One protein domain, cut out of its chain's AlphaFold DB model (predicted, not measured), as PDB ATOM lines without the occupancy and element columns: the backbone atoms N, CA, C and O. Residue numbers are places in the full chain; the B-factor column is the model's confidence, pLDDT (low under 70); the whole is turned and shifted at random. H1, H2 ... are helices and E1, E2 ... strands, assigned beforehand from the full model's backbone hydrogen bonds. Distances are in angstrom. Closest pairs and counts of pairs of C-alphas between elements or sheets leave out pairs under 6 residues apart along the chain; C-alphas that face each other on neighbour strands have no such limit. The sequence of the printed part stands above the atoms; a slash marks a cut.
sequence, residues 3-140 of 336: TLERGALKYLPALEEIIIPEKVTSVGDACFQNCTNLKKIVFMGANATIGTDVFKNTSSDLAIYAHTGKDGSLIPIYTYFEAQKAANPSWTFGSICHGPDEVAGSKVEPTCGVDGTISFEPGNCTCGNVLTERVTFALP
ATOM      1  N   THR A   3     -20.581  21.034 278.240       89.19
ATOM      2  CA  THR A   3     -21.216  19.761 277.885       89.19
ATOM      3  C   THR A   3     -20.345  18.622 278.390       89.19
ATOM      4  O   THR A   3     -19.153  18.580 278.096       89.19
ATOM      5  N   LEU A   4     -20.943  17.676 279.111       90.06
ATOM      6  CA  LEU A   4     -20.347  16.363 279.313       90.06
ATOM      7  C   LEU A   4     -20.668  15.523 278.084       90.06
ATOM      8  O   LEU A   4     -21.822  15.175 277.847       90.06
ATOM      9  N   GLU A   5     -19.658  15.245 277.268       93.12
ATOM     10  CA  GLU A   5     -19.853  14.539 276.005       93.12
ATOM     11  C   GLU A   5     -20.352  13.098 276.201       93.12
ATOM     12  O   GLU A   5     -20.307  12.514 277.292       93.12
ATOM     13  N   ARG A   6     -20.833  12.508 275.102       93.88
ATOM     14  CA  ARG A   6     -21.272  11.112 275.048       93.88
ATOM     15  C   ARG A   6     -20.188  10.192 275.613       93.88
ATOM     16  O   ARG A   6     -19.080  10.139 275.092       93.88
ATOM     17  N   GLY A   7     -20.538   9.425 276.641       89.62
ATOM     18  CA  GLY A   7     -19.634   8.464 277.274       89.62
ATOM     19  C   GLY A   7     -18.390   9.067 277.933       89.62
ATOM     20  O   GLY A   7     -17.464   8.307 278.209       89.62
ATOM     21  N   ALA A   8     -18.349  10.381 278.193       86.44
ATOM     22  CA  ALA A   8     -17.164  11.056 278.734       86.44
ATOM     23  C   ALA A   8     -16.645  10.425 280.036       86.44
ATOM     24  O   ALA A   8     -15.442  10.423 280.279       86.44
ATOM     25  N   LEU A   9     -17.544   9.868 280.852       91.50
ATOM     26  CA  LEU A   9     -17.263   9.310 282.175       91.50
ATOM     27  C   LEU A   9     -17.670   7.835 282.266       91.50
ATOM     28  O   LEU A   9     -18.052   7.343 283.322       91.50
ATOM     29  N   LYS A  10     -17.615   7.122 281.140       91.88
ATOM     30  CA  LYS A  10     -18.011   5.718 281.031       91.88
ATOM     31  C   LYS A  10     -16.950   4.793 281.649       91.88
ATOM     32  O   LYS A  10     -15.759   5.036 281.501       91.88
ATOM     33  N   TYR A  11     -17.375   3.688 282.268       93.31
ATOM     34  CA  TYR A  11     -16.492   2.664 282.860       93.31
ATOM     35  C   TYR A  11     -15.525   3.183 283.940       93.31
ATOM     36  O   TYR A  11     -14.364   2.774 283.978       93.31
ATOM     37  N   LEU A  12     -15.982   4.058 284.837       89.56
ATOM     38  CA  LEU A  12     -15.176   4.512 285.973       89.56
ATOM     39  C   LEU A  12     -15.545   3.723 287.243       89.56
ATOM     40  O   LEU A  12     -16.441   4.132 287.980       89.56
ATOM     41  N   PRO A  13     -14.867   2.597 287.553       85.31
ATOM     42  CA  PRO A  13     -15.222   1.756 288.697       85.31
ATOM     43  C   PRO A  13     -14.870   2.395 290.043       85.31
ATOM     44  O   PRO A  13     -15.341   1.926 291.066       85.31
ATOM     45  N   ALA A  14     -14.043   3.440 290.082       87.94
ATOM     46  CA  ALA A  14     -13.722   4.162 291.318       87.94
ATOM     47  C   ALA A  14     -14.646   5.368 291.569       87.94
ATOM     48  O   ALA A  14     -14.535   6.016 292.606       87.94
ATOM     49  N   LEU A  15     -15.523   5.705 290.614       87.25
ATOM     50  CA  LEU A  15     -16.417   6.845 290.746       87.25
ATOM     51  C   LEU A  15     -17.587   6.471 291.658       87.25
ATOM     52  O   LEU A  15     -18.466   5.724 291.245       87.25
ATOM     53  N   GLU A  16     -17.580   6.989 292.885       89.88
ATOM     54  CA  GLU A  16     -18.641   6.748 293.872       89.88
ATOM     55  C   GLU A  16     -19.651   7.893 293.945       89.88
ATOM     56  O   GLU A  16     -20.854   7.657 294.075       89.88
ATOM     57  N   GLU A  17     -19.165   9.129 293.827       88.75
ATOM     58  CA  GLU A  17     -19.969  10.343 293.925       88.75
ATOM     59  C   GLU A  17     -19.496  11.394 292.913       88.75
ATOM     60  O   GLU A  17     -18.296  11.501 292.647       88.75
ATOM     61  N   ILE A  18     -20.419  12.185 292.355       86.38
ATOM     62  CA  ILE A  18     -20.075  13.316 291.481       86.38
ATOM     63  C   ILE A  18     -21.052  14.485 291.631       86.38
ATOM     64  O   ILE A  18     -22.259  14.296 291.770       86.38
ATOM     65  N   ILE A  19     -20.520  15.706 291.566       86.19
ATOM     66  CA  ILE A  19     -21.298  16.944 291.491       86.19
ATOM     67  C   ILE A  19     -21.173  17.493 290.071       86.19
ATOM     68  O   ILE A  19     -20.068  17.716 289.582       86.19
ATOM     69  N   ILE A  20     -22.310  17.717 289.426       87.50
ATOM     70  CA  ILE A  20     -22.454  18.339 288.115       87.50
ATOM     71  C   ILE A  20     -22.676  19.843 288.337       87.50
ATOM     72  O   ILE A  20     -23.734  20.225 288.851       87.50
ATOM     73  N   PRO A  21     -21.695  20.706 288.005       83.88
ATOM     74  CA  PRO A  21     -21.792  22.146 288.242       83.88
ATOM     75  C   PRO A  21     -22.893  22.820 287.414       83.88
ATOM     76  O   PRO A  21     -23.258  22.339 286.345       83.88
ATOM     77  N   GLU A  22     -23.346  24.002 287.842       81.88
ATOM     78  CA  GLU A  22     -24.403  24.785 287.169       81.88
ATOM     79  C   GLU A  22     -24.089  25.141 285.712       81.88
ATOM     80  O   GLU A  22     -24.988  25.293 284.886       81.88
ATOM     81  N   LYS A  23     -22.799  25.274 285.383       85.75
ATOM     82  CA  LYS A  23     -22.336  25.623 284.034       85.75
ATOM     83  C   LYS A  23     -22.519  24.489 283.025       85.75
ATOM     84  O   LYS A  23     -22.488  24.766 281.820       85.75
ATOM     85  N   VAL A  24     -22.696  23.252 283.500       88.62
ATOM     86  CA  VAL A  24     -22.972  22.089 282.657       88.62
ATOM     87  C   VAL A  24     -24.435  22.129 282.241       88.62
ATOM     88  O   VAL A  24     -25.342  21.994 283.058       88.62
ATOM     89  N   THR A  25     -24.669  22.294 280.947       90.75
ATOM     90  CA  THR A  25     -26.013  22.404 280.365       90.75
ATOM     91  C   THR A  25     -26.387  21.200 279.513       90.75
ATOM     92  O   THR A  25     -27.493  21.153 278.981       90.75
ATOM     93  N   SER A  26     -25.492  20.226 279.354       93.62
ATOM     94  CA  SER A  26     -25.786  18.990 278.634       93.62
ATOM     95  C   SER A  26     -24.966  17.821 279.171       93.62
ATOM     96  O   SER A  26     -23.766  17.953 279.413       93.62
ATOM     97  N   VAL A  27     -25.629  16.680 279.352       96.06
ATOM     98  CA  VAL A  27     -25.043  15.382 279.685       96.06
ATOM     99  C   VAL A  27     -25.372  14.423 278.549       96.06
ATOM    100  O   VAL A  27     -26.522  14.032 278.373       96.06
ATOM    101  N   GLY A  28     -24.365  14.072 277.759       95.00
ATOM    102  CA  GLY A  28     -24.511  13.249 276.566       95.00
ATOM    103  C   GLY A  28     -24.864  11.792 276.862       95.00
ATOM    104  O   GLY A  28     -24.788  11.317 277.996       95.00
ATOM    105  N   ASP A  29     -25.225  11.057 275.811       97.50
ATOM    106  CA  ASP A  29     -25.627   9.653 275.925       97.50
ATOM    107  C   ASP A  29     -24.580   8.802 276.657       97.50
ATOM    108  O   ASP A  29     -23.371   8.953 276.455       97.50
ATOM    109  N   ALA A  30     -25.044   7.865 277.482       97.06
ATOM    110  CA  ALA A  30     -24.213   6.903 278.199       97.06
ATOM    111  C   ALA A  30     -23.065   7.523 279.025       97.06
ATOM    112  O   ALA A  30     -22.070   6.840 279.277       97.06
ATOM    113  N   CYS A  31     -23.177   8.796 279.435       95.62
ATOM    114  CA  CYS A  31     -22.089   9.541 280.075       95.62
ATOM    115  C   CYS A  31     -21.481   8.810 281.280       95.62
ATOM    116  O   CYS A  31     -20.264   8.730 281.355       95.62
ATOM    117  N   PHE A  32     -22.302   8.204 282.145       96.62
ATOM    118  CA  PHE A  32     -21.879   7.456 283.340       96.62
ATOM    119  C   PHE A  32     -22.098   5.945 283.212       96.62
ATOM    120  O   PHE A  32     -22.113   5.218 284.209       96.62
ATOM    121  N   GLN A  33     -22.281   5.437 281.992       96.88
ATOM    122  CA  GLN A  33     -22.596   4.030 281.783       96.88
ATOM    123  C   GLN A  33     -21.492   3.116 282.360       96.88
ATOM    124  O   GLN A  33     -20.297   3.347 282.159       96.88
ATOM    125  N   ASN A  34     -21.896   2.040 283.041       96.75
ATOM    126  CA  ASN A  34     -21.022   1.083 283.734       96.75
ATOM    127  C   ASN A  34     -20.130   1.693 284.842       96.75
ATOM    128  O   ASN A  34     -19.113   1.097 285.201       96.75
ATOM    129  N   CYS A  35     -20.487   2.849 285.413       95.56
ATOM    130  CA  CYS A  35     -19.908   3.305 286.683       95.56
ATOM    131  C   CYS A  35     -20.574   2.557 287.842       95.56
ATOM    132  O   CYS A  35     -21.451   3.082 288.523       95.56
ATOM    133  N   THR A  36     -20.201   1.295 288.032       95.88
ATOM    134  CA  THR A  36     -20.899   0.355 288.926       95.88
ATOM    135  C   THR A  36     -20.900   0.770 290.397       95.88
ATOM    136  O   THR A  36     -21.791   0.366 291.141       95.88
ATOM    137  N   ASN A  37     -19.937   1.596 290.813       94.88
ATOM    138  CA  ASN A  37     -19.841   2.115 292.175       94.88
ATOM    139  C   ASN A  37     -20.457   3.510 292.351       94.88
ATOM    140  O   ASN A  37     -20.498   3.981 293.484       94.88
ATOM    141  N   LEU A  38     -20.976   4.142 291.286       95.06
ATOM    142  CA  LEU A  38     -21.597   5.466 291.367       95.06
ATOM    143  C   LEU A  38     -22.912   5.356 292.135       95.06
ATOM    144  O   LEU A  38     -23.904   4.860 291.603       95.06
ATOM    145  N   LYS A  39     -22.893   5.807 293.388       94.56
ATOM    146  CA  LYS A  39     -24.012   5.760 294.335       94.56
ATOM    147  C   LYS A  39     -24.685   7.109 294.510       94.56
ATOM    148  O   LYS A  39     -25.839   7.151 294.915       94.56
ATOM    149  N   LYS A  40     -23.986   8.209 294.233       91.81
ATOM    150  CA  LYS A  40     -24.521   9.554 294.443       91.81
ATOM    151  C   LYS A  40     -24.170  10.473 293.287       91.81
ATOM    152  O   LYS A  40     -23.012  10.577 292.898       91.81
ATOM    153  N   ILE A  41     -25.153  11.192 292.775       92.12
ATOM    154  CA  ILE A  41     -24.916  12.269 291.819       92.12
ATOM    155  C   ILE A  41     -25.733  13.492 292.194       92.12
ATOM    156  O   ILE A  41     -26.888  13.373 292.593       92.12
ATOM    157  N   VAL A  42     -25.128  14.667 292.064       87.88
ATOM    158  CA  VAL A  42     -25.755  15.939 292.410       87.88
ATOM    159  C   VAL A  42     -25.739  16.853 291.196       87.88
ATOM    160  O   VAL A  42     -24.677  17.084 290.632       87.88
ATOM    161  N   PHE A  43     -26.880  17.398 290.799       88.81
ATOM    162  CA  PHE A  43     -26.983  18.389 289.733       88.81
ATOM    163  C   PHE A  43     -27.241  19.765 290.337       88.81
ATOM    164  O   PHE A  43     -28.316  20.013 290.873       88.81
ATOM    165  N   MET A  44     -26.257  20.661 290.235       82.62
ATOM    166  CA  MET A  44     -26.399  22.047 290.693       82.62
ATOM    167  C   MET A  44     -27.213  22.892 289.703       82.62
ATOM    168  O   MET A  44     -27.901  23.820 290.104       82.62
ATOM    169  N   GLY A  45     -27.155  22.568 288.406       78.38
ATOM    170  CA  GLY A  45     -27.891  23.281 287.359       78.38
ATOM    171  C   GLY A  45     -29.290  22.716 287.105       78.38
ATOM    172  O   GLY A  45     -29.490  21.503 287.083       78.38
ATOM    173  N   ALA A  46     -30.253  23.597 286.825       74.19
ATOM    174  CA  ALA A  46     -31.648  23.215 286.597       74.19
ATOM    175  C   ALA A  46     -31.960  22.739 285.166       74.19
ATOM    176  O   ALA A  46     -32.954  22.061 284.957       74.19
ATOM    177  N   ASN A  47     -31.146  23.080 284.165       81.31
ATOM    178  CA  ASN A  47     -31.546  22.953 282.753       81.31
ATOM    179  C   ASN A  47     -30.611  22.074 281.915       81.31
ATOM    180  O   ASN A  47     -30.564  22.211 280.694       81.31
ATOM    181  N   ALA A  48     -29.847  21.184 282.553       88.50
ATOM    182  CA  ALA A  48     -28.978  20.277 281.819       88.50
ATOM    183  C   ALA A  48     -29.812  19.296 280.981       88.50
ATOM    184  O   ALA A  48     -30.607  18.540 281.533       88.50
ATOM    185  N   THR A  49     -29.635  19.278 279.658       93.88
ATOM    186  CA  THR A  49     -30.261  18.256 278.807       93.88
ATOM    187  C   THR A  49     -29.652  16.893 279.115       93.88
ATOM    188  O   THR A  49     -28.427  16.782 279.158       93.88
ATOM    189  N   ILE A  50     -30.478  15.862 279.296       96.69
ATOM    190  CA  ILE A  50     -30.022  14.519 279.678       96.69
ATOM    191  C   ILE A  50     -30.175  13.563 278.496       96.69
ATOM    192  O   ILE A  50     -31.268  13.403 277.955       96.69
ATOM    193  N   GLY A  51     -29.066  12.947 278.094       96.31
ATOM    194  CA  GLY A  51     -29.018  11.945 277.040       96.31
ATOM    195  C   GLY A  51     -29.636  10.605 277.443       96.31
ATOM    196  O   GLY A  51     -30.103  10.381 278.560       96.31
ATOM    197  N   THR A  52     -29.606   9.669 276.510       96.25
ATOM    198  CA  THR A  52     -30.075   8.292 276.694       96.25
ATOM    199  C   THR A  52     -29.050   7.440 277.444       96.25
ATOM    200  O   THR A  52     -27.850   7.703 277.387       96.25
ATOM    201  N   ASP A  53     -29.501   6.409 278.172       96.19
ATOM    202  CA  ASP A  53     -28.636   5.436 278.869       96.19
ATOM    203  C   ASP A  53     -27.573   6.046 279.819       96.19
ATOM    204  O   ASP A  53     -26.606   5.371 280.177       96.19
ATOM    205  N   VAL A  54     -27.738   7.306 280.250       97.38
ATOM    206  CA  VAL A  54     -26.744   8.072 281.030       97.38
ATOM    207  C   VAL A  54     -26.249   7.308 282.257       97.38
ATOM    208  O   VAL A  54     -25.041   7.255 282.465       97.38
ATOM    209  N   PHE A  55     -27.149   6.655 282.997       97.38
ATOM    210  CA  PHE A  55     -26.829   5.855 284.189       97.38
ATOM    211  C   PHE A  55     -27.014   4.346 283.972       97.38
ATOM    212  O   PHE A  55     -27.295   3.586 284.896       97.38
ATOM    213  N   LYS A  56     -26.881   3.860 282.736       96.25
ATOM    214  CA  LYS A  56     -27.023   2.425 282.463       96.25
ATOM    215  C   LYS A  56     -25.932   1.622 283.174       96.25
ATOM    216  O   LYS A  56     -24.748   1.899 282.991       96.25
ATOM    217  N   ASN A  57     -26.327   0.586 283.914       95.56
ATOM    218  CA  ASN A  57     -25.432  -0.262 284.711       95.56
ATOM    219  C   ASN A  57     -24.598   0.520 285.753       95.56
ATOM    220  O   ASN A  57     -23.439   0.177 286.001       95.56
ATOM    221  N   THR A  58     -25.146   1.592 286.333       96.44
ATOM    222  CA  THR A  58     -24.594   2.204 287.555       96.44
ATOM    223  C   THR A  58     -25.039   1.429 288.797       96.44
ATOM    224  O   THR A  58     -25.643   0.361 288.675       96.44
ATOM    225  N   SER A  59     -24.746   1.940 289.997       96.00
ATOM    226  CA  SER A  59     -25.221   1.316 291.234       96.00
ATOM    227  C   SER A  59     -26.746   1.136 291.227       96.00
ATOM    228  O   SER A  59     -27.488   2.013 290.769       96.00
ATOM    229  N   SER A  60     -27.211   0.003 291.759       95.38
ATOM    230  CA  SER A  60     -28.639  -0.262 291.974       95.38
ATOM    231  C   SER A  60     -29.271   0.722 292.954       95.38
ATOM    232  O   SER A  60     -30.471   0.943 292.879       95.38
ATOM    233  N   ASP A  61     -28.466   1.333 293.824       96.06
ATOM    234  CA  ASP A  61     -28.916   2.210 294.906       96.06
ATOM    235  C   ASP A  61     -28.541   3.675 294.613       96.06
ATOM    236  O   ASP A  61     -28.208   4.442 295.516       96.06
ATOM    237  N   LEU A  62     -28.527   4.061 293.329       96.94
ATOM    238  CA  LEU A  62     -28.179   5.414 292.898       96.94
ATOM    239  C   LEU A  62     -29.130   6.449 293.519       96.94
ATOM    240  O   LEU A  62     -30.346   6.407 293.328       96.94
ATOM    241  N   ALA A  63     -28.550   7.421 294.215       95.12
ATOM    242  CA  ALA A  63     -29.229   8.595 294.729       95.12
ATOM    243  C   ALA A  63     -28.924   9.808 293.843       95.12
ATOM    244  O   ALA A  63     -27.770  10.231 293.714       95.12
ATOM    245  N   ILE A  64     -29.966  10.368 293.232       94.19
ATOM    246  CA  ILE A  64     -29.886  11.575 292.410       94.19
ATOM    247  C   ILE A  64     -30.375  12.752 293.245       94.19
ATOM    248  O   ILE A  64     -31.492  12.740 293.745       94.19
ATOM    249  N   TYR A  65     -29.549  13.781 293.377       88.94
ATOM    250  CA  TYR A  65     -29.904  15.023 294.050       88.94
ATOM    251  C   TYR A  65     -29.984  16.139 293.022       88.94
ATOM    252  O   TYR A  65     -28.991  16.446 292.366       88.94
ATOM    253  N   ALA A  66     -31.154  16.739 292.851       88.38
ATOM    254  CA  ALA A  66     -31.319  17.870 291.948       88.38
ATOM    255  C   ALA A  66     -32.543  18.700 292.340       88.38
ATOM    256  O   ALA A  66     -33.380  18.283 293.142       88.38
ATOM    257  N   HIS A  67     -32.655  19.880 291.745       84.19
ATOM    258  CA  HIS A  67     -33.916  20.603 291.734       84.19
ATOM    259  C   HIS A  67     -34.997  19.755 291.030       84.19
ATOM    260  O   HIS A  67     -34.685  18.990 290.127       84.19
ATOM    261  N   THR A  68     -36.268  19.825 291.425       85.44
ATOM    262  CA  THR A  68     -37.339  19.043 290.755       85.44
ATOM    263  C   THR A  68     -37.983  19.815 289.607       85.44
ATOM    264  O   THR A  68     -38.426  19.227 288.621       85.44
ATOM    265  N   GLY A  69     -38.019  21.142 289.713       82.81
ATOM    266  CA  GLY A  69     -38.842  22.000 288.873       82.81
ATOM    267  C   GLY A  69     -39.483  23.131 289.667       82.81
ATOM    268  O   GLY A  69     -39.456  23.126 290.894       82.81
ATOM    269  N   LYS A  70     -40.033  24.115 288.957       81.38
ATOM    270  CA  LYS A  70     -40.761  25.249 289.541       81.38
ATOM    271  C   LYS A  70     -42.148  25.332 288.912       81.38
ATOM    272  O   LYS A  70     -42.274  25.152 287.703       81.38
ATOM    273  N   ASP A  71     -43.170  25.601 289.723       74.94
ATOM    274  CA  ASP A  71     -44.547  25.869 289.273       74.94
ATOM    275  C   ASP A  71     -45.093  24.814 288.283       74.94
ATOM    276  O   ASP A  71     -45.717  25.133 287.273       74.94
ATOM    277  N   GLY A  72     -44.807  23.531 288.540       73.69
ATOM    278  CA  GLY A  72     -45.239  22.404 287.699       73.69
ATOM    279  C   GLY A  72     -44.370  22.124 286.465       73.69
ATOM    280  O   GLY A  72     -44.601  21.132 285.775       73.69
ATOM    281  N   SER A  73     -43.345  22.939 286.200       85.12
ATOM    282  CA  SER A  73     -42.367  22.697 285.133       85.12
ATOM    283  C   SER A  73     -41.216  21.844 285.656       85.12
ATOM    284  O   SER A  73     -40.321  22.352 286.334       85.12
ATOM    285  N   LEU A  74     -41.254  20.545 285.353       88.38
ATOM    286  CA  LEU A  74     -40.231  19.581 285.762       88.38
ATOM    287  C   LEU A  74     -38.922  19.780 284.996       88.38
ATOM    288  O   LEU A  74     -38.935  20.001 283.784       88.38
ATOM    289  N   ILE A  75     -37.789  19.637 285.686       89.12
ATOM    290  CA  ILE A  75     -36.481  19.731 285.032       89.12
ATOM    291  C   ILE A  75     -36.073  18.423 284.331       89.12
ATOM    292  O   ILE A  75     -36.513  17.346 284.747       89.12
ATOM    293  N   PRO A  76     -35.184  18.467 283.314       93.81
ATOM    294  CA  PRO A  76     -34.859  17.292 282.499       93.81
ATOM    295  C   PRO A  76     -34.302  16.083 283.268       93.81
ATOM    296  O   PRO A  76     -34.571  14.943 282.898       93.81
ATOM    297  N   ILE A  77     -33.528  16.290 284.337       94.25
ATOM    298  CA  ILE A  77     -33.012  15.169 285.140       94.25
ATOM    299  C   ILE A  77     -34.095  14.524 286.007       94.25
ATOM    300  O   ILE A  77     -34.091  13.307 286.181       94.25
ATOM    301  N   TYR A  78     -35.059  15.306 286.498       93.31
ATOM    302  CA  TYR A  78     -36.185  14.759 287.245       93.31
ATOM    303  C   TYR A  78     -37.111  13.952 286.325       93.31
ATOM    304  O   TYR A  78     -37.489  12.830 286.655       93.31
ATOM    305  N   THR A  79     -37.395  14.456 285.118       94.12
ATOM    306  CA  THR A  79     -38.174  13.698 284.126       94.12
ATOM    307  C   THR A  79     -37.456  12.425 283.676       94.12
ATOM    308  O   THR A  79     -38.093  11.377 283.555       94.12
ATOM    309  N   TYR A  80     -36.131  12.476 283.493       96.12
ATOM    310  CA  TYR A  80     -35.315  11.289 283.233       96.12
ATOM    311  C   TYR A  80     -35.434  10.263 284.368       96.12
ATOM    312  O   TYR A  80     -35.664   9.082 284.105       96.12
ATOM    313  N   PHE A  81     -35.299  10.698 285.626       95.69
ATOM    314  CA  PHE A  81     -35.401   9.820 286.791       95.69
ATOM    315  C   PHE A  81     -36.755   9.105 286.845       95.69
ATOM    316  O   PHE A  81     -36.788   7.877 286.923       95.69
ATOM    317  N   GLU A  82     -37.863   9.843 286.732       94.56
ATOM    318  CA  GLU A  82     -39.207   9.254 286.776       94.56
ATOM    319  C   GLU A  82     -39.421   8.231 285.644       94.56
ATOM    320  O   GLU A  82     -40.016   7.177 285.869       94.56
ATOM    321  N   ALA A  83     -38.856   8.467 284.454       95.94
ATOM    322  CA  ALA A  83     -38.907   7.511 283.346       95.94
ATOM    323  C   ALA A  83     -38.101   6.219 283.604       95.94
ATOM    324  O   ALA A  83     -38.458   5.162 283.085       95.94
ATOM    325  N   GLN A  84     -37.020   6.281 284.389       95.50
ATOM    326  CA  GLN A  84     -36.160   5.127 284.694       95.50
ATOM    327  C   GLN A  84     -36.549   4.383 285.977       95.50
ATOM    328  O   GLN A  84     -36.138   3.237 286.172       95.50
ATOM    329  N   LYS A  85     -37.353   5.005 286.841       93.00
ATOM    330  CA  LYS A  85     -37.712   4.503 288.173       93.00
ATOM    331  C   LYS A  85     -38.351   3.116 288.160       93.00
ATOM    332  O   LYS A  85     -38.059   2.301 289.027       93.00
ATOM    333  N   ALA A  86     -39.176   2.810 287.157       94.81
ATOM    334  CA  ALA A  86     -39.801   1.490 287.033       94.81
ATOM    335  C   ALA A  86     -38.776   0.364 286.803       94.81
ATOM    336  O   ALA A  86     -38.942  -0.737 287.321       94.81
ATOM    337  N   ALA A  87     -37.709   0.644 286.048       95.06
ATOM    338  CA  ALA A  87     -36.616  -0.299 285.816       95.06
ATOM    339  C   ALA A  87     -35.593  -0.316 286.965       95.06
ATOM    340  O   ALA A  87     -34.839  -1.277 287.095       95.06
ATOM    341  N   ASN A  88     -35.576   0.725 287.801       95.69
ATOM    342  CA  ASN A  88     -34.607   0.921 288.877       95.69
ATOM    343  C   ASN A  88     -35.319   1.322 290.185       95.69
ATOM    344  O   ASN A  88     -35.201   2.464 290.632       95.69
ATOM    345  N   PRO A  89     -36.079   0.406 290.812       95.31
ATOM    346  CA  PRO A  89     -36.972   0.737 291.929       95.31
ATOM    347  C   PRO A  89     -36.248   1.184 293.208       95.31
ATOM    348  O   PRO A  89     -36.863   1.827 294.054       95.31
ATOM    349  N   SER A  90     -34.963   0.851 293.352       97.12
ATOM    350  CA  SER A  90     -34.125   1.260 294.487       97.12
ATOM    351  C   SER A  90     -33.485   2.641 294.308       97.12
ATOM    352  O   SER A  90     -32.883   3.153 295.251       97.12
ATOM    353  N   TRP A  91     -33.592   3.261 293.125       97.25
ATOM    354  CA  TRP A  91     -33.079   4.615 292.935       97.25
ATOM    355  C   TRP A  91     -33.894   5.624 293.740       97.25
ATOM    356  O   TRP A  91     -35.123   5.555 293.812       97.25
ATOM    357  N   THR A  92     -33.201   6.609 294.301       95.88
ATOM    358  CA  THR A  92     -33.818   7.684 295.082       95.88
ATOM    359  C   THR A  92     -33.587   9.033 294.421       95.88
ATOM    360  O   THR A  92     -32.580   9.243 293.741       95.88
ATOM    361  N   PHE A  93     -34.528   9.955 294.630       92.88
ATOM    362  CA  PHE A  93     -34.397  11.339 294.194       92.88
ATOM    363  C   PHE A  93     -34.537  12.272 295.397       92.88
ATOM    364  O   PHE A  93     -35.612  12.381 295.985       92.88
ATOM    365  N   GLY A  94     -33.440  12.928 295.767       88.50
ATOM    366  CA  GLY A  94     -33.401  13.961 296.794       88.50
ATOM    367  C   GLY A  94     -33.592  15.340 296.171       88.50
ATOM    368  O   GLY A  94     -32.838  15.739 295.285       88.50
ATOM    369  N   SER A  95     -34.588  16.090 296.633       84.31
ATOM    370  CA  SER A  95     -34.795  17.462 296.156       84.31
ATOM    371  C   SER A  95     -33.789  18.410 296.807       84.31
ATOM    372  O   SER A  95     -33.653  18.412 298.026       84.31
ATOM    373  N   ILE A  96     -33.116  19.235 296.006       81.06
ATOM    374  CA  ILE A  96     -32.296  20.368 296.471       81.06
ATOM    375  C   ILE A  96     -32.807  21.681 295.846       81.06
ATOM    376  O   ILE A  96     -33.559  21.654 294.872       81.06
ATOM    377  N   CYS A  97     -32.435  22.835 296.404       76.50
ATOM    378  CA  CYS A  97     -32.786  24.156 295.842       76.50
ATOM    379  C   CYS A  97     -31.876  24.501 294.640       76.50
ATOM    380  O   CYS A  97     -30.921  23.761 294.405       76.50
ATOM    381  N   HIS A  98     -32.135  25.576 293.870       66.56
ATOM    382  CA  HIS A  98     -31.433  25.879 292.596       66.56
ATOM    383  C   HIS A  98     -29.940  26.257 292.724       66.56
ATOM    384  O   HIS A  98     -29.387  26.916 291.846       66.56
ATOM    385  N   GLY A  99     -29.288  25.873 293.813       61.12
ATOM    386  CA  GLY A  99     -27.918  26.233 294.133       61.12
ATOM    387  C   GLY A  99     -27.781  26.678 295.589       61.12
ATOM    388  O   GLY A  99     -28.774  26.763 296.322       61.12
ATOM    389  N   PRO A 100     -26.543  26.927 296.043       58.00
ATOM    390  CA  PRO A 100     -26.245  27.349 297.412       58.00
ATOM    391  C   PRO A 100     -26.790  28.742 297.763       58.00
ATOM    392  O   PRO A 100     -26.742  29.112 298.931       58.00
ATOM    393  N   ASP A 101     -27.292  29.496 296.782       57.09
ATOM    394  CA  ASP A 101     -27.732  30.885 296.947       57.09
ATOM    395  C   ASP A 101     -29.206  31.019 297.389       57.09
ATOM    396  O   ASP A 101     -29.618  32.084 297.846       57.09
ATOM    397  N   GLU A 102     -30.020  29.959 297.265       59.47
ATOM    398  CA  GLU A 102     -31.466  30.005 297.570       59.47
ATOM    399  C   GLU A 102     -31.850  29.478 298.961       59.47
ATOM    400  O   GLU A 102     -32.909  29.815 299.488       59.47
ATOM    401  N   VAL A 103     -30.987  28.666 299.566       58.28
ATOM    402  CA  VAL A 103     -31.017  28.308 300.993       58.28
ATOM    403  C   VAL A 103     -29.736  28.833 301.625       58.28
ATOM    404  O   VAL A 103     -28.804  29.141 300.895       58.28
ATOM    405  N   ALA A 104     -29.651  28.959 302.953       55.47
ATOM    406  CA  ALA A 104     -28.400  29.350 303.609       55.47
ATOM    407  C   ALA A 104     -27.326  28.275 303.359       55.47
ATOM    408  O   ALA A 104     -27.173  27.335 304.134       55.47
ATOM    409  N   GLY A 105     -26.633  28.368 302.225       64.75
ATOM    410  CA  GLY A 105     -25.626  27.419 301.809       64.75
ATOM    411  C   GLY A 105     -24.280  27.788 302.408       64.75
ATOM    412  O   GLY A 105     -23.805  28.910 302.252       64.75
ATOM    413  N   SER A 106     -23.627  26.845 303.085       77.50
ATOM    414  CA  SER A 106     -22.223  27.010 303.465       77.50
ATOM    415  C   SER A 106     -21.349  26.286 302.448       77.50
ATOM    416  O   SER A 106     -21.423  25.055 302.343       77.50
ATOM    417  N   LYS A 107     -20.514  27.034 301.720       82.94
ATOM    418  CA  LYS A 107     -19.484  26.474 300.842       82.94
ATOM    419  C   LYS A 107     -18.110  26.618 301.488       82.94
ATOM    420  O   LYS A 107     -17.705  27.713 301.863       82.94
ATOM    421  N   VAL A 108     -17.396  25.504 301.585       88.69
ATOM    422  CA  VAL A 108     -15.978  25.445 301.937       88.69
ATOM    423  C   VAL A 108     -15.235  24.991 300.690       88.69
ATOM    424  O   VAL A 108     -15.479  23.890 300.198       88.69
ATOM    425  N   GLU A 109     -14.365  25.839 300.149       85.38
ATOM    426  CA  GLU A 109     -13.596  25.491 298.951       85.38
ATOM    427  C   GLU A 109     -12.582  24.370 299.252       85.38
ATOM    428  O   GLU A 109     -11.952  24.390 300.313       85.38
ATOM    429  N   PRO A 110     -12.399  23.396 298.340       87.62
ATOM    430  CA  PRO A 110     -11.359  22.384 298.481       87.62
ATOM    431  C   PRO A 110      -9.963  22.996 298.346       87.62
ATOM    432  O   PRO A 110      -9.744  23.938 297.582       87.62
ATOM    433  N   THR A 111      -8.986  22.401 299.029       90.31
ATOM    434  CA  THR A 111      -7.560  22.712 298.836       90.31
ATOM    435  C   THR A 111      -6.892  21.625 297.988       90.31
ATOM    436  O   THR A 111      -7.571  20.846 297.322       90.31
ATOM    437  N   CYS A 112      -5.559  21.562 297.934       87.81
ATOM    438  CA  CYS A 112      -4.853  20.501 297.209       87.81
ATOM    439  C   CYS A 112      -4.920  19.129 297.893       87.81
ATOM    440  O   CYS A 112      -4.820  18.134 297.187       87.81
ATOM    441  N   GLY A 113      -5.118  19.073 299.217       86.50
ATOM    442  CA  GLY A 113      -5.157  17.819 299.987       86.50
ATOM    443  C   GLY A 113      -6.341  17.684 300.949       86.50
ATOM    444  O   GLY A 113      -6.474  16.658 301.610       86.50
ATOM    445  N   VAL A 114      -7.205  18.699 301.042       87.31
ATOM    446  CA  VAL A 114      -8.396  18.679 301.900       87.31
ATOM    447  C   VAL A 114      -9.637  18.849 301.033       87.31
ATOM    448  O   VAL A 114      -9.733  19.810 300.265       87.31
ATOM    449  N   ASP A 115     -10.572  17.907 301.166       86.88
ATOM    450  CA  ASP A 115     -11.890  17.991 300.541       86.88
ATOM    451  C   ASP A 115     -12.624  19.237 301.070       86.88
ATOM    452  O   ASP A 115     -12.648  19.520 302.269       86.88
ATOM    453  N   GLY A 116     -13.231  19.990 300.160       87.94
ATOM    454  CA  GLY A 116     -14.170  21.053 300.484       87.94
ATOM    455  C   GLY A 116     -15.562  20.487 300.745       87.94
ATOM    456  O   GLY A 116     -15.801  19.281 300.666       87.94
ATOM    457  N   THR A 117     -16.526  21.363 301.005       87.62
ATOM    458  CA  THR A 117     -17.927  20.962 301.154       87.62
ATOM    459  C   THR A 117     -18.876  21.994 300.571       87.62
ATOM    460  O   THR A 117     -18.587  23.188 300.521       87.62
ATOM    461  N   ILE A 118     -20.048  21.528 300.162       83.69
ATOM    462  CA  ILE A 118     -21.223  22.358 299.921       83.69
ATOM    463  C   ILE A 118     -22.368  21.782 300.748       83.69
ATOM    464  O   ILE A 118     -22.595  20.573 300.744       83.69
ATOM    465  N   SER A 119     -23.042  22.628 301.522       84.88
ATOM    466  CA  SER A 119     -24.153  22.213 302.384       84.88
ATOM    467  C   SER A 119     -25.394  23.037 302.112       84.88
ATOM    468  O   SER A 119     -25.286  24.240 301.907       84.88
ATOM    469  N   PHE A 120     -26.546  22.382 302.164       81.75
ATOM    470  CA  PHE A 120     -27.867  22.968 301.997       81.75
ATOM    471  C   PHE A 120     -28.640  22.769 303.297       81.75
ATOM    472  O   PHE A 120     -28.823  21.630 303.729       81.75
ATOM    473  N   GLU A 121     -29.056  23.862 303.933       84.56
ATOM    474  CA  GLU A 121     -29.855  23.811 305.159       84.56
ATOM    475  C   GLU A 121     -31.336  23.544 304.870       84.56
ATOM    476  O   GLU A 121     -31.839  24.002 303.839       84.56
ATOM    477  N   PRO A 122     -32.059  22.869 305.787       85.44
ATOM    478  CA  PRO A 122     -33.500  22.702 305.674       85.44
ATOM    479  C   PRO A 122     -34.211  24.042 305.481       85.44
ATOM    480  O   PRO A 122     -33.907  25.029 306.154       85.44
ATOM    481  N   GLY A 123     -35.196  24.076 304.589       82.19
ATOM    482  CA  GLY A 123     -35.908  25.306 304.284       82.19
ATOM    483  C   GLY A 123     -36.857  25.193 303.102       82.19
ATOM    484  O   GLY A 123     -36.876  24.202 302.371       82.19
ATOM    485  N   ASN A 124     -37.648  26.248 302.923       81.44
ATOM    486  CA  ASN A 124     -38.541  26.400 301.783       81.44
ATOM    487  C   ASN A 124     -37.844  27.233 300.708       81.44
ATOM    488  O   ASN A 124     -37.462  28.378 300.946       81.44
ATOM    489  N   CYS A 125     -37.720  26.662 299.521       78.00
ATOM    490  CA  CYS A 125     -37.208  27.317 298.333       78.00
ATOM    491  C   CYS A 125     -38.243  28.283 297.748       78.00
ATOM    492  O   CYS A 125     -39.441  27.991 297.731       78.00
ATOM    493  N   THR A 126     -37.788  29.379 297.137       77.88
ATOM    494  CA  THR A 126     -38.646  30.294 296.348       77.88
ATOM    495  C   THR A 126     -39.324  29.603 295.158       77.88
ATOM    496  O   THR A 126     -40.301  30.100 294.599       77.88
ATOM    497  N   CYS A 127     -38.802  28.443 294.774       74.12
ATOM    498  CA  CYS A 127     -39.303  27.559 293.740       74.12
ATOM    499  C   CYS A 127     -40.444  26.632 294.184       74.12
ATOM    500  O   CYS A 127     -40.996  25.913 293.356       74.12
ATOM    501  N   GLY A 128     -40.779  26.632 295.478       77.38
ATOM    502  CA  GLY A 128     -41.800  25.767 296.071       77.38
ATOM    503  C   GLY A 128     -41.278  24.417 296.575       77.38
ATOM    504  O   GLY A 128     -42.025  23.696 297.232       77.38
ATOM    505  N   ASN A 129     -40.007  24.080 296.327       78.56
ATOM    506  CA  ASN A 129     -39.387  22.889 296.909       78.56
ATOM    507  C   ASN A 129     -39.118  23.066 298.403       78.56
ATOM    508  O   ASN A 129     -38.787  24.156 298.865       78.56
ATOM    509  N   VAL A 130     -39.227  21.974 299.153       79.62
ATOM    510  CA  VAL A 130     -38.953  21.946 300.591       79.62
ATOM    511  C   VAL A 130     -37.803  20.987 300.842       79.62
ATOM    512  O   VAL A 130     -37.901  19.803 300.523       79.62
ATOM    513  N   LEU A 131     -36.718  21.499 301.419       81.31
ATOM    514  CA  LEU A 131     -35.620  20.687 301.919       81.31
ATOM    515  C   LEU A 131     -35.884  20.369 303.394       81.31
ATOM    516  O   LEU A 131     -35.954  21.272 304.225       81.31
ATOM    517  N   THR A 132     -36.073  19.091 303.717       82.06
ATOM    518  CA  THR A 132     -36.495  18.653 305.060       82.06
ATOM    519  C   THR A 132     -35.336  18.407 306.017       82.06
ATOM    520  O   THR A 132     -35.522  18.462 307.229       82.06
ATOM    521  N   GLU A 133     -34.146  18.132 305.492       84.38
ATOM    522  CA  GLU A 133     -32.945  17.835 306.269       84.38
ATOM    523  C   GLU A 133     -31.706  18.454 305.624       84.38
ATOM    524  O   GLU A 133     -31.699  18.749 304.428       84.38
ATOM    525  N   ARG A 134     -30.661  18.678 306.427       85.56
ATOM    526  CA  ARG A 134     -29.408  19.229 305.918       85.56
ATOM    527  C   ARG A 134     -28.759  18.207 304.997       85.56
ATOM    528  O   ARG A 134     -28.484  17.083 305.414       85.56
ATOM    529  N   VAL A 135     -28.422  18.634 303.788       82.12
ATOM    530  CA  VAL A 135     -27.687  17.802 302.835       82.12
ATOM    531  C   VAL A 135     -26.310  18.406 302.612       82.12
ATOM    532  O   VAL A 135     -26.184  19.568 302.232       82.12
ATOM    533  N   THR A 136     -25.267  17.614 302.856       85.12
ATOM    534  CA  THR A 136     -23.872  18.022 302.670       85.12
ATOM    535  C   THR A 136     -23.196  17.117 301.653       85.12
ATOM    536  O   THR A 136     -23.262  15.891 301.742       85.12
ATOM    537  N   PHE A 137     -22.506  17.739 300.703       81.69
ATOM    538  CA  PHE A 137     -21.734  17.064 299.673       81.69
ATOM    539  C   PHE A 137     -20.263  17.462 299.778       81.69
ATOM    540  O   PHE A 137     -19.942  18.632 300.006       81.69
ATOM    541  N   ALA A 138     -19.370  16.489 299.605       83.31
ATOM    542  CA  ALA A 138     -17.935  16.735 299.555       83.31
ATOM    543  C   ALA A 138     -17.541  17.281 298.175       83.31
ATOM    544  O   ALA A 138     -17.953  16.752 297.143       83.31
ATOM    545  N   LEU A 139     -16.722  18.328 298.162       81.88
ATOM    546  CA  LEU A 139     -16.030  18.813 296.974       81.88
ATOM    547  C   LEU A 139     -14.633  18.184 296.997       81.88
ATOM    548  O   LEU A 139     -13.874  18.499 297.910       81.88
ATOM    549  N   PRO A 140     -14.277  17.292 296.057       79.44
ATOM    550  CA  PRO A 140     -12.981  16.626 296.090       79.44
ATOM    551  C   PRO A 140     -11.820  17.625 296.139       79.44
ATOM    552  O   PRO A 140     -11.853  18.649 295.449       79.44
TER     553      PRO A 140
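What this domain is: This is residues 3 to 140 of the 336 residues of the protein "LPXTG-motif cell wall anchor domain protein" of Anaerofustis stercorihominis DSM 17244 (UniProt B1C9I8). With little regular structure, residues 3 to 97 wind in stacked turns, with parallel sheet E1 E3 E4 E5 as one wall and H1 over it. Antiparallel sheet E6 E7 E8 is a second slab near the strands' last residues. The 138 printed residues run E1 E2 E3 E4 H1 E5 E6 E7 E8; class mixed, 42 in named elements; compact, radius of gyration of the C-alphas 14.5 A, spans 42 by 35 by 27 A.

Where its parts are: E1, residues 17 to 20, begins at C-alpha (-19.969, 10.343, 293.925). E3 is 40 to 43, E4 63 to 66, E5 92 to 95, E2 24 to 27, E6 106 to 108. H1, 76 to 84, is 12.4 A long; E7, 116 to 120, 13.9 A; E8, 135 to 139, 13.1 A, ending at (-16.030, 18.813, 296.974).

How they stand to each other: N 20 and O 42, E1 to E3, are 2.7 A apart; N 43 and O 65, E3 to E4, 2.8 A; N 94 and O 64, E5 to E4, 2.8 A. H1 is on this sheet, over E4, height 9.7 A; its O i to N i+4 pairs are within hydrogen-bond range. E4, H1, E5 form a strand-helix-strand unit, parallel neighbours joined through a helix, its crossover right-handed. Hairpins E6 E7 and E7 E8 make a meander, successive antiparallel neighbours: N 108 and O 117, 2.8 A; N 118 and O 137, 2.9 A. E2 pairs with no named strand.

The domain as a whole: The printed part has no cut. Links E2 to E3, E3 to E4 and E7 to E8 are long. Residues 98 to 105 are under pLDDT 70.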